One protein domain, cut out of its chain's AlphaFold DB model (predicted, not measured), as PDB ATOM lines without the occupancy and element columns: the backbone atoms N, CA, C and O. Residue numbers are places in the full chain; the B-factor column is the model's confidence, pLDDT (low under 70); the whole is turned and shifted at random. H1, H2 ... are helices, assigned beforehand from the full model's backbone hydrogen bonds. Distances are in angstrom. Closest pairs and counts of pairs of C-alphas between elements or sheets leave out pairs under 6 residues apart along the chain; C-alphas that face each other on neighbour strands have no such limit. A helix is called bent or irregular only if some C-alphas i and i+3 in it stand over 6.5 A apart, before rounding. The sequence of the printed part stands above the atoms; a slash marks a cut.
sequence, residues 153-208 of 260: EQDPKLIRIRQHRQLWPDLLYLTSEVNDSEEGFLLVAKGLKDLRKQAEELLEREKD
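What this domain is: This is residues 153 to 208 of the 260 residues of the protein "Protein FAR1-RELATED SEQUENCE 5-like" of Senna tora (UniProt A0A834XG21). What shape does the backbone make? The long helix H2 and the bent helix H1 form an open V, a helical hairpin that is joined at one end and spreads toward the other. Residues 153 to 170 and 193 to 208 stand free. What is it built of? The printed part has 56 residues with two named helices, H1 then H2, and no named strand; the class is all helix. It is loose and flat, with a radius of gyration of the C-alphas of 14.6 A and spans of 44 by 26 by 8 A.

Where its parts are: Where is the longest helix? H2, residues 182 to 208, runs 39.6 A from C-alpha 182 at (50.888, 93.481, -19.484) to C-alpha 208 at (41.164, 121.099, 7.149). Is the other helix straight? H1, residues 156 to 180, was assigned as one helix by its hydrogen bonds but is bent: C-alphas 166 and 169 are 6.9 A apart. Arm H1a, residues 156 to 166, begins at C-alpha 156 (58.768, 127.004, -1.925) and measures 15.7 A. Arm H1b, residues 169 to 180, measures 18.4 A and is irregular, with C-alphas 177 and 180 6.8 A apart.

How they stand to each other: Where does H2 meet H1b? Residues 184 to 188 of H2 alone touch residues 174 to 179 of H1b, the closest C-alphas being those of Val 178 and Gly 184, 4.9 A apart. This helical hairpin runs opposite ways at a shallow tilt of 32 degrees, only just short of steep. And H1a? It is apart from H2 and at a tilt of 36 degrees to H1b, only just steep. Are the helix backbones intact? Every O i to N i+4 pair is within hydrogen-bond range in H1a, 7 of 8 in H1b and 22 of 23 in H2.

The domain as a whole: How large is it? The two C-alphas farthest apart, those of Glu 153 and Glu 182, are 45.7 A apart. Is it continuous? The printed part has no cut, and the link from H1 to H2 is tight. Where is confidence low? The mean pLDDT of the printed part is 70.4, and 22 residues are under 70, among them residues 153 to 167 and 206 to 208.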
ATOM      1  N   GLU A 153      66.852 131.244   2.506       45.25
ATOM      2  CA  GLU A 153      65.512 130.677   2.652       45.25
ATOM      3  C   GLU A 153      65.006 130.178   1.288       45.25
ATOM      4  O   GLU A 153      64.829 130.948   0.338       45.25
ATOM      5  N   GLN A 154      64.859 128.855   1.158       46.88
ATOM      6  CA  GLN A 154      64.547 128.218  -0.119       46.88
ATOM      7  C   GLN A 154      63.132 128.590  -0.562       46.88
ATOM      8  O   GLN A 154      62.154 128.268   0.110       46.88
ATOM      9  N   ASP A 155      63.021 129.215  -1.740       46.38
ATOM     10  CA  ASP A 155      61.735 129.485  -2.386       46.38
ATOM     11  C   ASP A 155      60.901 128.180  -2.426       46.38
ATOM     12  O   ASP A 155      61.364 127.172  -2.979       46.38
ATOM     13  N   PRO A 156      59.659 128.168  -1.901       45.81
ATOM     14  CA  PRO A 156      58.768 127.004  -1.925       45.81
ATOM     15  C   PRO A 156      58.558 126.391  -3.323       45.81
ATOM     16  O   PRO A 156      58.150 125.233  -3.467       45.81
ATOM     17  N   LYS A 157      58.810 127.152  -4.393       47.84
ATOM     18  CA  LYS A 157      58.805 126.650  -5.775       47.84
ATOM     19  C   LYS A 157      60.015 125.771  -6.080       47.84
ATOM     20  O   LYS A 157      59.859 124.766  -6.771       47.84
ATOM     21  N   LEU A 158      61.191 126.107  -5.553       46.50
ATOM     22  CA  LEU A 158      62.411 125.315  -5.719       46.50
ATOM     23  C   LEU A 158      62.313 123.984  -4.971       46.50
ATOM     24  O   LEU A 158      62.740 122.962  -5.503       46.50
ATOM     25  N   ILE A 159      61.656 123.975  -3.807       53.75
ATOM     26  CA  ILE A 159      61.377 122.749  -3.044       53.75
ATOM     27  C   ILE A 159      60.501 121.790  -3.861       53.75
ATOM     28  O   ILE A 159      60.849 120.619  -4.018       53.75
ATOM     29  N   ARG A 160      59.416 122.284  -4.473       52.34
ATOM     30  CA  ARG A 160      58.541 121.459  -5.327       52.34
ATOM     31  C   ARG A 160      59.246 120.923  -6.568       52.34
ATOM     32  O   ARG A 160      59.078 119.757  -6.916       52.34
ATOM     33  N   ILE A 161      60.059 121.753  -7.222       48.28
ATOM     34  CA  ILE A 161      60.860 121.328  -8.379       48.28
ATOM     35  C   ILE A 161      61.848 120.233  -7.963       48.28
ATOM     36  O   ILE A 161      62.008 119.245  -8.676       48.28
ATOM     37  N   ARG A 162      62.472 120.366  -6.790       54.53
ATOM     38  CA  ARG A 162      63.404 119.377  -6.247       54.53
ATOM     39  C   ARG A 162      62.722 118.051  -5.906       54.53
ATOM     40  O   ARG A 162      63.246 117.003  -6.268       54.53
ATOM     41  N   GLN A 163      61.554 118.091  -5.271       61.66
ATOM     42  CA  GLN A 163      60.757 116.896  -4.976       61.66
ATOM     43  C   GLN A 163      60.335 116.177  -6.266       61.66
ATOM     44  O   GLN A 163      60.510 114.968  -6.393       61.66
ATOM     45  N   HIS A 164      59.871 116.929  -7.269       51.69
ATOM     46  CA  HIS A 164      59.538 116.374  -8.581       51.69
ATOM     47  C   HIS A 164      60.760 115.732  -9.258       51.69
ATOM     48  O   HIS A 164      60.668 114.649  -9.829       51.69
ATOM     49  N   ARG A 165      61.927 116.378  -9.164       52.75
ATOM     50  CA  ARG A 165      63.197 115.890  -9.719       52.75
ATOM     51  C   ARG A 165      63.662 114.571  -9.098       52.75
ATOM     52  O   ARG A 165      64.310 113.795  -9.789       52.75
ATOM     53  N   GLN A 166      63.359 114.333  -7.824       62.09
ATOM     54  CA  GLN A 166      63.725 113.091  -7.141       62.09
ATOM     55  C   GLN A 166      62.827 111.919  -7.545       62.09
ATOM     56  O   GLN A 166      63.324 110.817  -7.709       62.09
ATOM     57  N   LEU A 167      61.527 112.155  -7.738       66.38
ATOM     58  CA  LEU A 167      60.550 111.079  -7.954       66.38
ATOM     59  C   LEU A 167      60.369 110.697  -9.428       66.38
ATOM     60  O   LEU A 167      60.047 109.554  -9.748       66.38
ATOM     61  N   TRP A 168      60.532 111.658 -10.338       72.06
ATOM     62  CA  TRP A 168      60.207 111.459 -11.750       72.06
ATOM     63  C   TRP A 168      61.105 110.446 -12.485       72.06
ATOM     64  O   TRP A 168      60.557 109.672 -13.272       72.06
ATOM     65  N   PRO A 169      62.435 110.390 -12.256       63.84
ATOM     66  CA  PRO A 169      63.292 109.394 -12.903       63.84
ATOM     67  C   PRO A 169      62.895 107.954 -12.564       63.84
ATOM     68  O   PRO A 169      62.803 107.126 -13.466       63.84
ATOM     69  N   ASP A 170      62.591 107.682 -11.293       70.06
ATOM     70  CA  ASP A 170      62.195 106.348 -10.830       70.06
ATOM     71  C   ASP A 170      60.844 105.937 -11.420       70.06
ATOM     72  O   ASP A 170      60.672 104.808 -11.880       70.06
ATOM     73  N   LEU A 171      59.890 106.873 -11.470       71.69
ATOM     74  CA  LEU A 171      58.593 106.637 -12.096       71.69
ATOM     75  C   LEU A 171      58.737 106.333 -13.590       71.69
ATOM     76  O   LEU A 171      58.141 105.379 -14.085       71.69
ATOM     77  N   LEU A 172      59.535 107.129 -14.300       70.69
ATOM     78  CA  LEU A 172      59.757 106.953 -15.728       70.69
ATOM     79  C   LEU A 172      60.428 105.604 -16.025       70.69
ATOM     80  O   LEU A 172      59.965 104.874 -16.900       70.69
ATOM     81  N   TYR A 173      61.465 105.255 -15.260       71.69
ATOM     82  CA  TYR A 173      62.164 103.977 -15.376       71.69
ATOM     83  C   TYR A 173      61.226 102.786 -15.136       71.69
ATOM     84  O   TYR A 173      61.184 101.846 -15.928       71.69
ATOM     85  N   LEU A 174      60.403 102.852 -14.084       69.75
ATOM     86  CA  LEU A 174      59.405 101.818 -13.816       69.75
ATOM     87  C   LEU A 174      58.416 101.680 -14.974       69.75
ATOM     88  O   LEU A 174      58.091 100.559 -15.349       69.75
ATOM     89  N   THR A 175      57.964 102.788 -15.570       70.69
ATOM     90  CA  THR A 175      57.038 102.735 -16.711       70.69
ATOM     91  C   THR A 175      57.670 102.194 -17.992       70.69
ATOM     92  O   THR A 175      56.955 101.575 -18.776       70.69
ATOM     93  N   SER A 176      58.976 102.388 -18.209       67.81
ATOM     94  CA  SER A 176      59.665 101.826 -19.376       67.81
ATOM     95  C   SER A 176      59.898 100.324 -19.239       67.81
ATOM     96  O   SER A 176      59.648  99.597 -20.192       67.81
ATOM     97  N   GLU A 177      60.305  99.854 -18.058       71.19
ATOM     98  CA  GLU A 177      60.578  98.428 -17.802       71.19
ATOM     99  C   GLU A 177      59.311  97.565 -17.874       71.19
ATOM    100  O   GLU A 177      59.345  96.427 -18.334       71.19
ATOM    101  N   VAL A 178      58.169  98.100 -17.436       73.88
ATOM    102  CA  VAL A 178      56.901  97.352 -17.450       73.88
ATOM    103  C   VAL A 178      56.140  97.455 -18.768       73.88
ATOM    104  O   VAL A 178      55.113  96.798 -18.914       73.88
ATOM    105  N   ASN A 179      56.609  98.254 -19.732       67.69
ATOM    106  CA  ASN A 179      55.914  98.445 -21.008       67.69
ATOM    107  C   ASN A 179      55.858  97.153 -21.844       67.69
ATOM    108  O   ASN A 179      54.924  96.949 -22.617       67.69
ATOM    109  N   ASP A 180      56.821  96.255 -21.632       72.62
ATOM    110  CA  ASP A 180      56.916  94.976 -22.338       72.62
ATOM    111  C   ASP A 180      56.117  93.845 -21.651       72.62
ATOM    112  O   ASP A 180      56.045  92.730 -22.170       72.62
ATOM    113  N   SER A 181      55.487  94.110 -20.494       80.88
ATOM    114  CA  SER A 181      54.706  93.136 -19.717       80.88
ATOM    115  C   SER A 181      53.340  93.695 -19.317       80.88
ATOM    116  O   SER A 181      53.235  94.610 -18.503       80.88
ATOM    117  N   GLU A 182      52.264  93.086 -19.820       77.75
ATOM    118  CA  GLU A 182      50.888  93.481 -19.484       77.75
ATOM    119  C   GLU A 182      50.599  93.377 -17.974       77.75
ATOM    120  O   GLU A 182      49.990  94.268 -17.379       77.75
ATOM    121  N   GLU A 183      51.105  92.329 -17.323       80.69
ATOM    122  CA  GLU A 183      50.959  92.117 -15.879       80.69
ATOM    123  C   GLU A 183      51.741  93.162 -15.066       80.69
ATOM    124  O   GLU A 183      51.221  93.706 -14.085       80.69
ATOM    125  N   GLY A 184      52.962  93.500 -15.502       74.62
ATOM    126  CA  GLY A 184      53.774  94.560 -14.899       74.62
ATOM    127  C   GLY A 184      53.122  95.937 -15.040       74.62
ATOM    128  O   GLY A 184      53.057  96.699 -14.070       74.62
ATOM    129  N   PHE A 185      52.572  96.232 -16.219       79.06
ATOM    130  CA  PHE A 185      51.844  97.470 -16.476       79.06
ATOM    131  C   PHE A 185      50.623  97.603 -15.558       79.06
ATOM    132  O   PHE A 185      50.442  98.643 -14.922       79.06
ATOM    133  N   LEU A 186      49.806  96.549 -15.431       82.69
ATOM    134  CA  LEU A 186      48.625  96.555 -14.560       82.69
ATOM    135  C   LEU A 186      48.993  96.739 -13.080       82.69
ATOM    136  O   LEU A 186      48.295  97.460 -12.361       82.69
ATOM    137  N   LEU A 187      50.098  96.136 -12.632       85.00
ATOM    138  CA  LEU A 187      50.614  96.295 -11.272       85.00
ATOM    139  C   LEU A 187      51.016  97.752 -10.989       85.00
ATOM    140  O   LEU A 187      50.561  98.337 -10.001       85.00
ATOM    141  N   VAL A 188      51.821  98.353 -11.872       79.56
ATOM    142  CA  VAL A 188      52.283  99.744 -11.729       79.56
ATOM    143  C   VAL A 188      51.118 100.726 -11.851       79.56
ATOM    144  O   VAL A 188      50.998 101.635 -11.030       79.56
ATOM    145  N   ALA A 189      50.204 100.513 -12.801       76.50
ATOM    146  CA  ALA A 189      49.020 101.349 -12.982       76.50
ATOM    147  C   ALA A 189      48.101 101.327 -11.749       76.50
ATOM    148  O   ALA A 189      47.611 102.377 -11.320       76.50
ATOM    149  N   LYS A 190      47.894 100.149 -11.146       87.69
ATOM    150  CA  LYS A 190      47.141 100.017  -9.892       87.69
ATOM    151  C   LYS A 190      47.850 100.741  -8.745       87.69
ATOM    152  O   LYS A 190      47.220 101.559  -8.079       87.69
ATOM    153  N   GLY A 191      49.153 100.511  -8.569       87.25
ATOM    154  CA  GLY A 191      49.947 101.172  -7.527       87.25
ATOM    155  C   GLY A 191      49.931 102.700  -7.644       87.25
ATOM    156  O   GLY A 191      49.711 103.393  -6.655       87.25
ATOM    157  N   LEU A 192      50.068 103.238  -8.857       84.69
ATOM    158  CA  LEU A 192      49.974 104.677  -9.132       84.69
ATOM    159  C   LEU A 192      48.601 105.255  -8.803       84.69
ATOM    160  O   LEU A 192      48.505 106.371  -8.290       84.69
ATOM    161  N   LYS A 193      47.533 104.515  -9.107       82.25
ATOM    162  CA  LYS A 193      46.167 104.929  -8.786       82.25
ATOM    163  C   LYS A 193      45.949 104.986  -7.274       82.25
ATOM    164  O   LYS A 193      45.371 105.957  -6.786       82.25
ATOM    165  N   ASP A 194      46.453 103.994  -6.550       88.50
ATOM    166  CA  ASP A 194      46.355 103.935  -5.092       88.50
ATOM    167  C   ASP A 194      47.198 105.042  -4.432       88.50
ATOM    168  O   ASP A 194      46.714 105.730  -3.534       88.50
ATOM    169  N   LEU A 195      48.418 105.289  -4.926       86.31
ATOM    170  CA  LEU A 195      49.282 106.385  -4.468       86.31
ATOM    171  C   LEU A 195      48.672 107.762  -4.738       86.31
ATOM    172  O   LEU A 195      48.714 108.632  -3.870       86.31
ATOM    173  N   ARG A 196      48.067 107.963  -5.914       79.31
ATOM    174  CA  ARG A 196      47.341 109.198  -6.241       79.31
ATOM    175  C   ARG A 196      46.223 109.451  -5.237       79.31
ATOM    176  O   ARG A 196      46.128 110.557  -4.720       79.31
ATOM    177  N   LYS A 197      45.422 108.425  -4.939       87.19
ATOM    178  CA  LYS A 197      44.332 108.525  -3.963       87.19
ATOM    179  C   LYS A 197      44.856 108.910  -2.577       87.19
ATOM    180  O   LYS A 197      44.321 109.818  -1.956       87.19
ATOM    181  N   GLN A 198      45.938 108.274  -2.124       87.56
ATOM    182  CA  GLN A 198      46.572 108.615  -0.844       87.56
ATOM    183  C   GLN A 198      47.099 110.059  -0.825       87.56
ATOM    184  O   GLN A 198      46.943 110.755   0.175       87.56
ATOM    185  N   ALA A 199      47.694 110.528  -1.924       81.81
ATOM    186  CA  ALA A 199      48.183 111.900  -2.033       81.81
ATOM    187  C   ALA A 199      47.041 112.933  -2.022       81.81
ATOM    188  O   ALA A 199      47.172 113.979  -1.389       81.81
ATOM    189  N   GLU A 200      45.919 112.635  -2.682       81.94
ATOM    190  CA  GLU A 200      44.712 113.472  -2.664       81.94
ATOM    191  C   GLU A 200      44.116 113.554  -1.247       81.94
ATOM    192  O   GLU A 200      43.854 114.655  -0.764       81.94
ATOM    193  N   GLU A 201      44.017 112.427  -0.533       88.44
ATOM    194  CA  GLU A 201      43.548 112.375   0.864       88.44
ATOM    195  C   GLU A 201      44.460 113.172   1.822       88.44
ATOM    196  O   GLU A 201      43.977 113.845   2.736       88.44
ATOM    197  N   LEU A 202      45.784 113.128   1.623       83.56
ATOM    198  CA  LEU A 202      46.736 113.930   2.401       83.56
ATOM    199  C   LEU A 202      46.587 115.431   2.121       83.56
ATOM    200  O   LEU A 202      46.617 116.233   3.054       83.56
ATOM    201  N   LEU A 203      46.380 115.804   0.857       79.56
ATOM    202  CA  LEU A 203      46.200 117.196   0.449       79.56
ATOM    203  C   LEU A 203      44.876 117.791   0.955       79.56
ATOM    204  O   LEU A 203      44.804 118.988   1.232       79.56
ATOM    205  N   GLU A 204      43.822 116.983   1.069       78.06
ATOM    206  CA  GLU A 204      42.558 117.394   1.693       78.06
ATOM    207  C   GLU A 204      42.714 117.561   3.210       78.06
ATOM    208  O   GLU A 204      42.322 118.596   3.751       78.06
ATOM    209  N   ARG A 205      43.410 116.636   3.883       75.94
ATOM    210  CA  ARG A 205      43.695 116.730   5.325       75.94
ATOM    211  C   ARG A 205      44.509 117.976   5.698       75.94
ATOM    212  O   ARG A 205      44.283 118.558   6.758       75.94
ATOM    213  N   GLU A 206      45.435 118.413   4.846       69.19
ATOM    214  CA  GLU A 206      46.200 119.654   5.066       69.19
ATOM    215  C   GLU A 206      45.345 120.929   4.965       69.19
ATOM    216  O   GLU A 206      45.682 121.945   5.579       69.19
ATOM    217  N   LYS A 207      44.230 120.905   4.227       64.44
ATOM    218  CA  LYS A 207      43.321 122.060   4.122       64.44
ATOM    219  C   LYS A 207      42.449 122.205   5.367       64.44
ATOM    220  O   LYS A 207      42.249 123.325   5.830       64.44
ATOM    221  N   ASP A 208      42.018 121.093   5.954       58.00
ATOM    222  CA  ASP A 208      41.164 121.099   7.149       58.00
ATOM    223  C   ASP A 208      41.905 121.584   8.407       58.00
ATOM    224  O   ASP A 208      41.324 122.268   9.248       58.00
TER     225      ASP A 208